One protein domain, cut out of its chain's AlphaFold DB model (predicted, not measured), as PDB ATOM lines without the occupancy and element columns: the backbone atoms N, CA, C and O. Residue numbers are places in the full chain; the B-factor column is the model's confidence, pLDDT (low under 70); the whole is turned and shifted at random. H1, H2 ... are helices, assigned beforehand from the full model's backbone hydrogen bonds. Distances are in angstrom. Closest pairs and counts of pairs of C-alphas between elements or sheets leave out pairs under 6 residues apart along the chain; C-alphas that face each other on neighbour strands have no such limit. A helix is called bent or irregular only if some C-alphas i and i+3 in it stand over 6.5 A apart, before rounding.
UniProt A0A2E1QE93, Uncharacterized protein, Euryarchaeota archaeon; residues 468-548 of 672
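Overview. This is residues 468 to 548 of the 672 residues of an uncharacterized protein of Euryarchaeota archaeon (UniProt A0A2E1QE93). A helical hairpin, H3 and H4, makes one end of an elongated body, and the longest helix, H2, with the short H1 at its beginning, makes the other; H5 runs back close to both H2 and H4, opposite to each at a shallow tilt. Contacts between the two ends are few. The printed part has 81 residues with five named helices, H1 to H5 in chain order, and no named strand: all helix. It is compact, with a radius of gyration of the C-alphas of 12.1 A and spans of 37 by 24 by 19 A.

Arrangement. H1, residues 470 to 473, touches H2, residues 476 to 491, at residues 478 to 483 of H2 alone; the closest C-alphas, Leu 471 and Lys 479, are 5.1 A apart. H3, residues 498 to 507, and H4, residues 514 to 526, form a hairpin and touch, opposite ways at 38 degrees, only just a steep tilt; their closest C-alphas, Asn 499 and Gly 524, are 4.1 A apart. H5, residues 533 to 543, is close to but not clearly touching H2, at 25 degrees, with C-alphas 490 and 533 closest at 6.4 A. H2 and H4 are apart. Every O i to N i+4 pair is within hydrogen-bond range in H2 and H5, against 4 of 6 in H3 and 8 of 9 in H4; H1 is too short for one.

Along the chain. H1 begins at C-alpha 470 (82.910, 189.638, 131.764). H2 is 22.3 A long, H4 18.8 A, H5 15.4 A and H3 15.1 A. H3 is irregular: C-alphas 499 and 502 are 8.3 A apart. H5 ends at C-alpha 543 (83.377, 178.395, 127.081).

Size, cuts and confidence. The C-alphas farthest apart, Asp 476 and Lys 526, are 37.3 A apart. The printed part has no cut and no long link. Residues 468 to 478, 498, 509, 527 and 548 are under pLDDT 70.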
ATOM      1  N   GLU A 468      87.537 188.019 136.866       46.88
ATOM      2  CA  GLU A 468      86.166 188.016 136.357       46.88
ATOM      3  C   GLU A 468      86.175 188.135 134.826       46.88
ATOM      4  O   GLU A 468      86.402 189.213 134.277       46.88
ATOM      5  N   ASN A 469      85.896 187.035 134.126       59.78
ATOM      6  CA  ASN A 469      85.627 187.069 132.693       59.78
ATOM      7  C   ASN A 469      84.249 187.696 132.463       59.78
ATOM      8  O   ASN A 469      83.229 187.033 132.649       59.78
ATOM      9  N   SER A 470      84.192 188.951 132.009       65.44
ATOM     10  CA  SER A 470      82.910 189.638 131.764       65.44
ATOM     11  C   SER A 470      81.998 188.871 130.792       65.44
ATOM     12  O   SER A 470      80.777 188.931 130.915       65.44
ATOM     13  N   LEU A 471      82.576 188.093 129.862       67.44
ATOM     14  CA  LEU A 471      81.829 187.295 128.884       67.44
ATOM     15  C   LEU A 471      81.138 186.054 129.487       67.44
ATOM     16  O   LEU A 471      80.075 185.654 129.009       67.44
ATOM     17  N   THR A 472      81.711 185.431 130.522       64.56
ATOM     18  CA  THR A 472      81.170 184.200 131.137       64.56
ATOM     19  C   THR A 472      80.484 184.469 132.471       64.56
ATOM     20  O   THR A 472      79.402 183.930 132.724       64.56
ATOM     21  N   ASP A 473      81.060 185.362 133.275       63.81
ATOM     22  CA  ASP A 473      80.734 185.564 134.688       63.81
ATOM     23  C   ASP A 473      80.040 186.911 134.980       63.81
ATOM     24  O   ASP A 473      79.568 187.122 136.098       63.81
ATOM     25  N   GLY A 474      79.927 187.798 133.979       61.06
ATOM     26  CA  GLY A 474      79.223 189.086 134.071       61.06
ATOM     27  C   GLY A 474      77.690 188.983 134.049       61.06
ATOM     28  O   GLY A 474      77.119 187.934 133.722       61.06
ATOM     29  N   SER A 475      77.007 190.083 134.390       65.88
ATOM     30  CA  SER A 475      75.545 190.204 134.253       65.88
ATOM     31  C   SER A 475      75.105 190.171 132.779       65.88
ATOM     32  O   SER A 475      75.931 190.302 131.879       65.88
ATOM     33  N   ASP A 476      73.805 190.011 132.498       66.12
ATOM     34  CA  ASP A 476      73.297 189.998 131.111       66.12
ATOM     35  C   ASP A 476      73.625 191.301 130.350       66.12
ATOM     36  O   ASP A 476      73.834 191.283 129.136       66.12
ATOM     37  N   GLU A 477      73.735 192.421 131.069       66.94
ATOM     38  CA  GLU A 477      74.129 193.726 130.531       66.94
ATOM     39  C   GLU A 477      75.646 193.814 130.281       66.94
ATOM     40  O   GLU A 477      76.069 194.282 129.222       66.94
ATOM     41  N   ASP A 478      76.472 193.268 131.184       65.94
ATOM     42  CA  ASP A 478      77.932 193.182 131.002       65.94
ATOM     43  C   ASP A 478      78.307 192.258 129.843       65.94
ATOM     44  O   ASP A 478      79.227 192.549 129.077       65.94
ATOM     45  N   LYS A 479      77.562 191.159 129.679       72.62
ATOM     46  CA  LYS A 479      77.716 190.239 128.552       72.62
ATOM     47  C   LYS A 479      77.427 190.958 127.246       72.62
ATOM     48  O   LYS A 479      78.261 190.895 126.353       72.62
ATOM     49  N   ALA A 480      76.321 191.699 127.149       73.69
ATOM     50  CA  ALA A 480      75.981 192.459 125.946       73.69
ATOM     51  C   ALA A 480      77.068 193.486 125.568       73.69
ATOM     52  O   ALA A 480      77.467 193.552 124.405       73.69
ATOM     53  N   GLN A 481      77.614 194.219 126.545       73.31
ATOM     54  CA  GLN A 481      78.717 195.164 126.316       73.31
ATOM     55  C   GLN A 481      80.032 194.462 125.933       73.31
ATOM     56  O   GLN A 481      80.796 194.967 125.110       73.31
ATOM     57  N   ALA A 482      80.311 193.291 126.511       74.44
ATOM     58  CA  ALA A 482      81.468 192.474 126.155       74.44
ATOM     59  C   ALA A 482      81.353 191.914 124.726       74.44
ATOM     60  O   ALA A 482      82.350 191.896 124.008       74.44
ATOM     61  N   VAL A 483      80.148 191.521 124.288       78.38
ATOM     62  CA  VAL A 483      79.873 191.117 122.897       78.38
ATOM     63  C   VAL A 483      80.080 192.282 121.932       78.38
ATOM     64  O   VAL A 483      80.686 192.093 120.882       78.38
ATOM     65  N   GLU A 484      79.617 193.485 122.276       79.19
ATOM     66  CA  GLU A 484      79.782 194.680 121.441       79.19
ATOM     67  C   GLU A 484      81.266 195.002 121.200       79.19
ATOM     68  O   GLU A 484      81.707 195.065 120.055       79.19
ATOM     69  N   ARG A 485      82.075 195.062 122.266       78.56
ATOM     70  CA  ARG A 485      83.526 195.302 122.154       78.56
ATOM     71  C   ARG A 485      84.257 194.185 121.415       78.56
ATOM     72  O   ARG A 485      85.187 194.438 120.655       78.56
ATOM     73  N   LEU A 486      83.847 192.937 121.635       82.56
ATOM     74  CA  LEU A 486      84.401 191.792 120.922       82.56
ATOM     75  C   LEU A 486      84.079 191.860 119.420       82.56
ATOM     76  O   LEU A 486      84.926 191.514 118.601       82.56
ATOM     77  N   ASN A 487      82.888 192.331 119.050       82.12
ATOM     78  CA  ASN A 487      82.488 192.514 117.656       82.12
ATOM     79  C   ASN A 487      83.285 193.609 116.954       82.12
ATOM     80  O   ASN A 487      83.664 193.419 115.798       82.12
ATOM     81  N   ASP A 488      83.592 194.701 117.653       81.19
ATOM     82  CA  ASP A 488      84.457 195.762 117.130       81.19
ATOM     83  C   ASP A 488      85.875 195.238 116.850       81.19
ATOM     84  O   ASP A 488      86.456 195.523 115.804       81.19
ATOM     85  N   LEU A 489      86.414 194.396 117.741       80.12
ATOM     86  CA  LEU A 489      87.744 193.796 117.588       80.12
ATOM     87  C   LEU A 489      87.796 192.689 116.529       80.12
ATOM     88  O   LEU A 489      88.837 192.467 115.911       80.12
ATOM     89  N   MET A 490      86.698 191.958 116.328       77.56
ATOM     90  CA  MET A 490      86.653 190.844 115.375       77.56
ATOM     91  C   MET A 490      86.183 191.236 113.975       77.56
ATOM     92  O   MET A 490      86.374 190.447 113.041       77.56
ATOM     93  N   GLY A 491      85.663 192.455 113.811       73.62
ATOM     94  CA  GLY A 491      85.289 193.024 112.518       73.62
ATOM     95  C   GLY A 491      86.458 193.110 111.531       73.62
ATOM     96  O   GLY A 491      86.288 192.770 110.363       73.62
ATOM     97  N   GLU A 492      87.661 193.451 112.001       77.69
ATOM     98  CA  GLU A 492      88.855 193.649 111.165       77.69
ATOM     99  C   GLU A 492      90.009 192.691 111.522       77.69
ATOM    100  O   GLU A 492      89.921 191.855 112.423       77.69
ATOM    101  N   HIS A 493      91.114 192.757 110.770       79.81
ATOM    102  CA  HIS A 493      92.317 191.977 111.059       79.81
ATOM    103  C   HIS A 493      92.875 192.317 112.449       79.81
ATOM    104  O   HIS A 493      93.373 193.415 112.670       79.81
ATOM    105  N   PHE A 494      92.838 191.344 113.363       83.06
ATOM    106  CA  PHE A 494      93.288 191.507 114.746       83.06
ATOM    107  C   PHE A 494      94.634 190.790 114.987       83.06
ATOM    108  O   PHE A 494      94.627 189.565 115.165       83.06
ATOM    109  N   PRO A 495      95.783 191.498 114.937       82.81
ATOM    110  CA  PRO A 495      97.115 190.907 115.084       82.81
ATOM    111  C   PRO A 495      97.496 190.663 116.550       82.81
ATOM    112  O   PRO A 495      97.131 191.437 117.437       82.81
ATOM    113  N   ALA A 496      98.300 189.624 116.794       79.12
ATOM    114  CA  ALA A 496      98.809 189.275 118.122       79.12
ATOM    115  C   ALA A 496      99.635 190.406 118.772       79.12
ATOM    116  O   ALA A 496      99.562 190.607 119.986       79.12
ATOM    117  N   GLY A 497     100.394 191.164 117.977       77.44
ATOM    118  CA  GLY A 497     101.364 192.156 118.446       77.44
ATOM    119  C   GLY A 497     102.655 191.525 118.981       77.44
ATOM    120  O   GLY A 497     102.744 190.310 119.176       77.44
ATOM    121  N   VAL A 498     103.679 192.351 119.225       69.25
ATOM    122  CA  VAL A 498     104.982 191.896 119.749       69.25
ATOM    123  C   VAL A 498     104.769 191.179 121.086       69.25
ATOM    124  O   VAL A 498     104.179 191.741 122.008       69.25
ATOM    125  N   ASN A 499     105.203 189.917 121.180       74.00
ATOM    126  CA  ASN A 499     104.973 189.048 122.345       74.00
ATOM    127  C   ASN A 499     103.492 188.887 122.751       74.00
ATOM    128  O   ASN A 499     103.205 188.597 123.911       74.00
ATOM    129  N   GLY A 500     102.542 189.068 121.829       74.88
ATOM    130  CA  GLY A 500     101.112 188.907 122.108       74.88
ATOM    131  C   GLY A 500     100.476 190.080 122.859       74.88
ATOM    132  O   GLY A 500      99.314 189.977 123.245       74.88
ATOM    133  N   ALA A 501     101.218 191.169 123.094       77.00
ATOM    134  CA  ALA A 501     100.780 192.279 123.941       77.00
ATOM    135  C   ALA A 501      99.490 192.942 123.428       77.00
ATOM    136  O   ALA A 501      98.563 193.137 124.204       77.00
ATOM    137  N   ASN A 502      99.381 193.177 122.115       78.75
ATOM    138  CA  ASN A 502      98.204 193.810 121.512       78.75
ATOM    139  C   ASN A 502      96.930 192.973 121.717       78.75
ATOM    140  O   ASN A 502      95.880 193.502 122.077       78.75
ATOM    141  N   ALA A 503      97.031 191.652 121.535       79.06
ATOM    142  CA  ALA A 503      95.906 190.745 121.740       79.06
ATOM    143  C   ALA A 503      95.517 190.602 123.217       79.06
ATOM    144  O   ALA A 503      94.331 190.526 123.529       79.06
ATOM    145  N   ILE A 504      96.499 190.575 124.122       81.31
ATOM    146  CA  ILE A 504      96.267 190.446 125.566       81.31
ATOM    147  C   ILE A 504      95.630 191.718 126.129       81.31
ATOM    148  O   ILE A 504      94.672 191.620 126.885       81.31
ATOM    149  N   GLU A 505      96.122 192.894 125.743       81.44
ATOM    150  CA  GLU A 505      95.581 194.176 126.204       81.44
ATOM    151  C   GLU A 505      94.187 194.447 125.634       81.44
ATOM    152  O   GLU A 505      93.299 194.876 126.365       81.44
ATOM    153  N   SER A 506      93.957 194.132 124.356       81.38
ATOM    154  CA  SER A 506      92.654 194.358 123.713       81.38
ATOM    155  C   SER A 506      91.559 193.409 124.217       81.38
ATOM    156  O   SER A 506      90.383 193.757 124.179       81.38
ATOM    157  N   LEU A 507      91.924 192.211 124.690       81.75
ATOM    158  CA  LEU A 507      90.982 191.243 125.270       81.75
ATOM    159  C   LEU A 507      90.887 191.325 126.797       81.75
ATOM    160  O   LEU A 507      90.040 190.641 127.377       81.75
ATOM    161  N   ALA A 508      91.704 192.170 127.435       76.94
ATOM    162  CA  ALA A 508      91.713 192.340 128.880       76.94
ATOM    163  C   ALA A 508      90.334 192.792 129.387       76.94
ATOM    164  O   ALA A 508      89.749 193.760 128.899       76.94
ATOM    165  N   GLY A 509      89.786 192.076 130.367       69.12
ATOM    166  CA  GLY A 509      88.454 192.329 130.914       69.12
ATOM    167  C   GLY A 509      87.286 191.815 130.063       69.12
ATOM    168  O   GLY A 509      86.146 191.881 130.526       69.12
ATOM    169  N   ILE A 510      87.529 191.294 128.854       75.38
ATOM    170  CA  ILE A 510      86.534 190.584 128.025       75.38
ATOM    171  C   ILE A 510      86.771 189.074 128.147       75.38
ATOM    172  O   ILE A 510      85.848 188.327 128.480       75.38
ATOM    173  N   ILE A 511      88.013 188.640 127.899       78.25
ATOM    174  CA  ILE A 511      88.483 187.253 127.973       78.25
ATOM    175  C   ILE A 511      89.858 187.232 128.666       78.25
ATOM    176  O   ILE A 511      90.906 187.326 128.026       78.25
ATOM    177  N   ASP A 512      89.849 187.044 129.979       72.94
ATOM    178  CA  ASP A 512      91.014 186.922 130.855       72.94
ATOM    179  C   ASP A 512      91.310 185.445 131.171       72.94
ATOM    180  O   ASP A 512      91.287 185.000 132.317       72.94
ATOM    181  N   ASP A 513      91.590 184.651 130.128       79.31
ATOM    182  CA  ASP A 513      92.021 183.255 130.281       79.31
ATOM    183  C   ASP A 513      93.560 183.124 130.199       79.31
ATOM    184  O   ASP A 513      94.149 183.395 129.145       79.31
ATOM    185  N   PRO A 514      94.242 182.651 131.263       74.69
ATOM    186  CA  PRO A 514      95.703 182.547 131.292       74.69
ATOM    187  C   PRO A 514      96.306 181.650 130.200       74.69
ATOM    188  O   PRO A 514      97.414 181.920 129.732       74.69
ATOM    189  N   LYS A 515      95.596 180.598 129.760       76.19
ATOM    190  CA  LYS A 515      96.082 179.691 128.703       76.19
ATOM    191  C   LYS A 515      95.966 180.346 127.333       76.19
ATOM    192  O   LYS A 515      96.869 180.205 126.509       76.19
ATOM    193  N   LEU A 516      94.880 181.076 127.084       80.19
ATOM    194  CA  LEU A 516      94.699 181.862 125.868       80.19
ATOM    195  C   LEU A 516      95.758 182.969 125.765       80.19
ATOM    196  O   LEU A 516      96.393 183.110 124.721       80.19
ATOM    197  N   GLN A 517      96.034 183.670 126.869       82.50
ATOM    198  CA  GLN A 517      97.096 184.678 126.935       82.50
ATOM    199  C   GLN A 517      98.484 184.076 126.666       82.50
ATOM    200  O   GLN A 517      99.268 184.651 125.914       82.50
ATOM    201  N   GLU A 518      98.799 182.899 127.215       77.94
ATOM    202  CA  GLU A 518     100.063 182.208 126.928       77.94
ATOM    203  C   GLU A 518     100.187 181.826 125.440       77.94
ATOM    204  O   GLU A 518     101.264 181.957 124.851       77.94
ATOM    205  N   MET A 519      99.086 181.410 124.804       75.06
ATOM    206  CA  MET A 519      99.060 181.145 123.363       75.06
ATOM    207  C   MET A 519      99.324 182.413 122.545       75.06
ATOM    208  O   MET A 519     100.109 182.356 121.598       75.06
ATOM    209  N   PHE A 520      98.758 183.563 122.925       84.00
ATOM    210  CA  PHE A 520      99.058 184.836 122.261       84.00
ATOM    211  C   PHE A 520     100.523 185.240 122.408       84.00
ATOM    212  O   PHE A 520     101.126 185.652 121.418       84.00
ATOM    213  N   ARG A 521     101.141 185.039 123.584       79.50
ATOM    214  CA  ARG A 521     102.581 185.303 123.767       79.50
ATOM    215  C   ARG A 521     103.443 184.439 122.856       79.50
ATOM    216  O   ARG A 521     104.333 184.958 122.190       79.50
ATOM    217  N   LYS A 522     103.150 183.138 122.773       78.25
ATOM    218  CA  LYS A 522     103.878 182.200 121.899       78.25
ATOM    219  C   LYS A 522     103.734 182.542 120.417       78.25
ATOM    220  O   LYS A 522     104.659 182.303 119.648       78.25
ATOM    221  N   ILE A 523     102.584 183.074 120.009       77.00
ATOM    222  CA  ILE A 523     102.327 183.474 118.622       77.00
ATOM    223  C   ILE A 523     103.026 184.794 118.309       77.00
ATOM    224  O   ILE A 523     103.776 184.848 117.342       77.00
ATOM    225  N   GLY A 524     102.885 185.803 119.168       73.56
ATOM    226  CA  GLY A 524     103.543 187.097 118.990       73.56
ATOM    227  C   GLY A 524     105.068 187.070 119.153       73.56
ATOM    228  O   GLY A 524     105.733 188.012 118.736       73.56
ATOM    229  N   GLN A 525     105.635 186.008 119.740       77.19
ATOM    230  CA  GLN A 525     107.080 185.723 119.713       77.19
ATOM    231  C   GLN A 525     107.555 185.181 118.358       77.19
ATOM    232  O   GLN A 525     108.721 185.350 118.007       77.19
ATOM    233  N   LYS A 526     106.675 184.500 117.614       74.62
ATOM    234  CA  LYS A 526     106.986 183.936 116.295       74.62
ATOM    235  C   LYS A 526     106.775 184.964 115.192       74.62
ATOM    236  O   LYS A 526     107.634 185.094 114.327       74.62
ATOM    237  N   ASP A 527     105.645 185.663 115.229       66.94
ATOM    238  CA  ASP A 527     105.287 186.710 114.277       66.94
ATOM    239  C   ASP A 527     104.193 187.607 114.889       66.94
ATOM    240  O   ASP A 527     103.160 187.126 115.365       66.94
ATOM    241  N   SER A 528     104.444 188.917 114.915       74.94
ATOM    242  CA  SER A 528     103.565 189.910 115.540       74.94
ATOM    243  C   SER A 528     102.274 190.148 114.760       74.94
ATOM    244  O   SER A 528     101.291 190.587 115.357       74.94
ATOM    245  N   ASP A 529     102.251 189.836 113.463       77.38
ATOM    246  CA  ASP A 529     101.126 190.156 112.578       77.38
ATOM    247  C   ASP A 529     100.136 188.990 112.426       77.38
ATOM    248  O   ASP A 529      99.124 189.120 111.739       77.38
ATOM    249  N   ILE A 530     100.365 187.852 113.096       79.75
ATOM    250  CA  ILE A 530      99.445 186.707 113.042       79.75
ATOM    251  C   ILE A 530      98.085 187.080 113.644       79.75
ATOM    252  O   ILE A 530      97.989 187.531 114.789       79.75
ATOM    253  N   CYS A 531      97.016 186.813 112.887       81.75
ATOM    254  CA  CYS A 531      95.652 187.096 113.315       81.75
ATOM    255  C   CYS A 531      95.173 186.127 114.409       81.75
ATOM    256  O   CYS A 531      95.133 184.912 114.207       81.75
ATOM    257  N   VAL A 532      94.740 186.660 115.554       84.69
ATOM    258  CA  VAL A 532      94.322 185.858 116.718       84.69
ATOM    259  C   VAL A 532      92.829 185.498 116.735       84.69
ATOM    260  O   VAL A 532      92.415 184.649 117.529       84.69
ATOM    261  N   ARG A 533      92.018 186.062 115.823       83.75
ATOM    262  CA  ARG A 533      90.561 185.803 115.715       83.75
ATOM    263  C   ARG A 533      90.182 184.311 115.715       83.75
ATOM    264  O   ARG A 533      89.263 183.952 116.447       83.75
ATOM    265  N   PRO A 534      90.885 183.399 115.007       81.88
ATOM    266  CA  PRO A 534      90.544 181.971 115.019       81.88
ATOM    267  C   PRO A 534      90.669 181.312 116.403       81.88
ATOM    268  O   PRO A 534      89.914 180.395 116.731       81.88
ATOM    269  N   LEU A 535      91.611 181.778 117.228       80.25
ATOM    270  CA  LEU A 535      91.821 181.264 118.584       80.25
ATOM    271  C   LEU A 535      90.757 181.782 119.545       80.25
ATOM    272  O   LEU A 535      90.240 181.008 120.350       80.25
ATOM    273  N   VAL A 536      90.389 183.055 119.401       81.94
ATOM    274  CA  VAL A 536      89.284 183.675 120.141       81.94
ATOM    275  C   VAL A 536      87.966 182.959 119.821       81.94
ATOM    276  O   VAL A 536      87.260 182.539 120.733       81.94
ATOM    277  N   MET A 537      87.690 182.670 118.545       80.12
ATOM    278  CA  MET A 537      86.489 181.932 118.124       80.12
ATOM    279  C   MET A 537      86.433 180.504 118.675       80.12
ATOM    280  O   MET A 537      85.381 180.027 119.108       80.12
ATOM    281  N   LYS A 538      87.578 179.811 118.695       82.00
ATOM    282  CA  LYS A 538      87.693 178.476 119.294       82.00
ATOM    283  C   LYS A 538      87.437 178.514 120.803       82.00
ATOM    284  O   LYS A 538      86.827 177.587 121.334       82.00
ATOM    285  N   TRP A 539      87.888 179.570 121.478       81.69
ATOM    286  CA  TRP A 539      87.686 179.754 122.910       81.69
ATOM    287  C   TRP A 539      86.216 180.041 123.247       81.69
ATOM    288  O   TRP A 539      85.664 179.357 124.111       81.69
ATOM    289  N   ILE A 540      85.555 180.941 122.507       80.94
ATOM    290  CA  ILE A 540      84.127 181.269 122.683       80.94
ATOM    291  C   ILE A 540      83.261 180.027 122.452       80.94
ATOM    292  O   ILE A 540      82.393 179.718 123.264       80.94
ATOM    293  N   LYS A 541      83.554 179.234 121.413       78.62
ATOM    294  CA  LYS A 541      82.842 177.976 121.138       78.62
ATOM    295  C   LYS A 541      82.927 176.965 122.291       78.62
ATOM    296  O   LYS A 541      82.011 176.166 122.459       78.62
ATOM    297  N   ALA A 542      84.024 176.969 123.050       73.50
ATOM    298  CA  ALA A 542      84.247 176.035 124.149       73.50
ATOM    299  C   ALA A 542      83.684 176.524 125.497       73.50
ATOM    300  O   ALA A 542      83.254 175.691 126.290       73.50
ATOM    301  N   HIS A 543      83.674 177.838 125.752       72.81
ATOM    302  CA  HIS A 543      83.377 178.395 127.081       72.81
ATOM    303  C   HIS A 543      82.116 179.274 127.136       72.81
ATOM    304  O   HIS A 543      81.548 179.434 128.211       72.81
ATOM    305  N   ALA A 544      81.644 179.809 126.004       72.12
ATOM    306  CA  ALA A 544      80.468 180.684 125.920       72.12
ATOM    307  C   ALA A 544      79.658 180.440 124.620       72.12
ATOM    308  O   ALA A 544      79.587 181.316 123.751       72.12
ATOM    309  N   PRO A 545      79.031 179.256 124.450       72.19
ATOM    310  CA  PRO A 545      78.324 178.895 123.217       72.19
ATOM    311  C   PRO A 545      77.101 179.781 122.930       72.19
ATOM    312  O   PRO A 545      76.758 179.981 121.767       72.19
ATOM    313  N   ASP A 546      76.480 180.350 123.964       74.25
ATOM    314  CA  ASP A 546      75.283 181.196 123.847       74.25
ATOM    315  C   ASP A 546      75.577 182.521 123.119       74.25
ATOM    316  O   ASP A 546      74.732 183.062 122.399       74.25
ATOM    317  N   VAL A 547      76.817 183.004 123.241       70.69
ATOM    318  CA  VAL A 547      77.291 184.273 122.674       70.69
ATOM    319  C   VAL A 547      77.658 184.139 121.191       70.69
ATOM    320  O   VAL A 547      77.599 185.118 120.456       70.69
ATOM    321  N   MET A 548      77.936 182.925 120.699       68.12
ATOM    322  CA  MET A 548      78.350 182.669 119.306       68.12
ATOM    323  C   MET A 548      77.390 183.233 118.252       68.12
ATOM    324  O   MET A 548      77.824 183.617 117.171       68.12
TER     325      MET A 548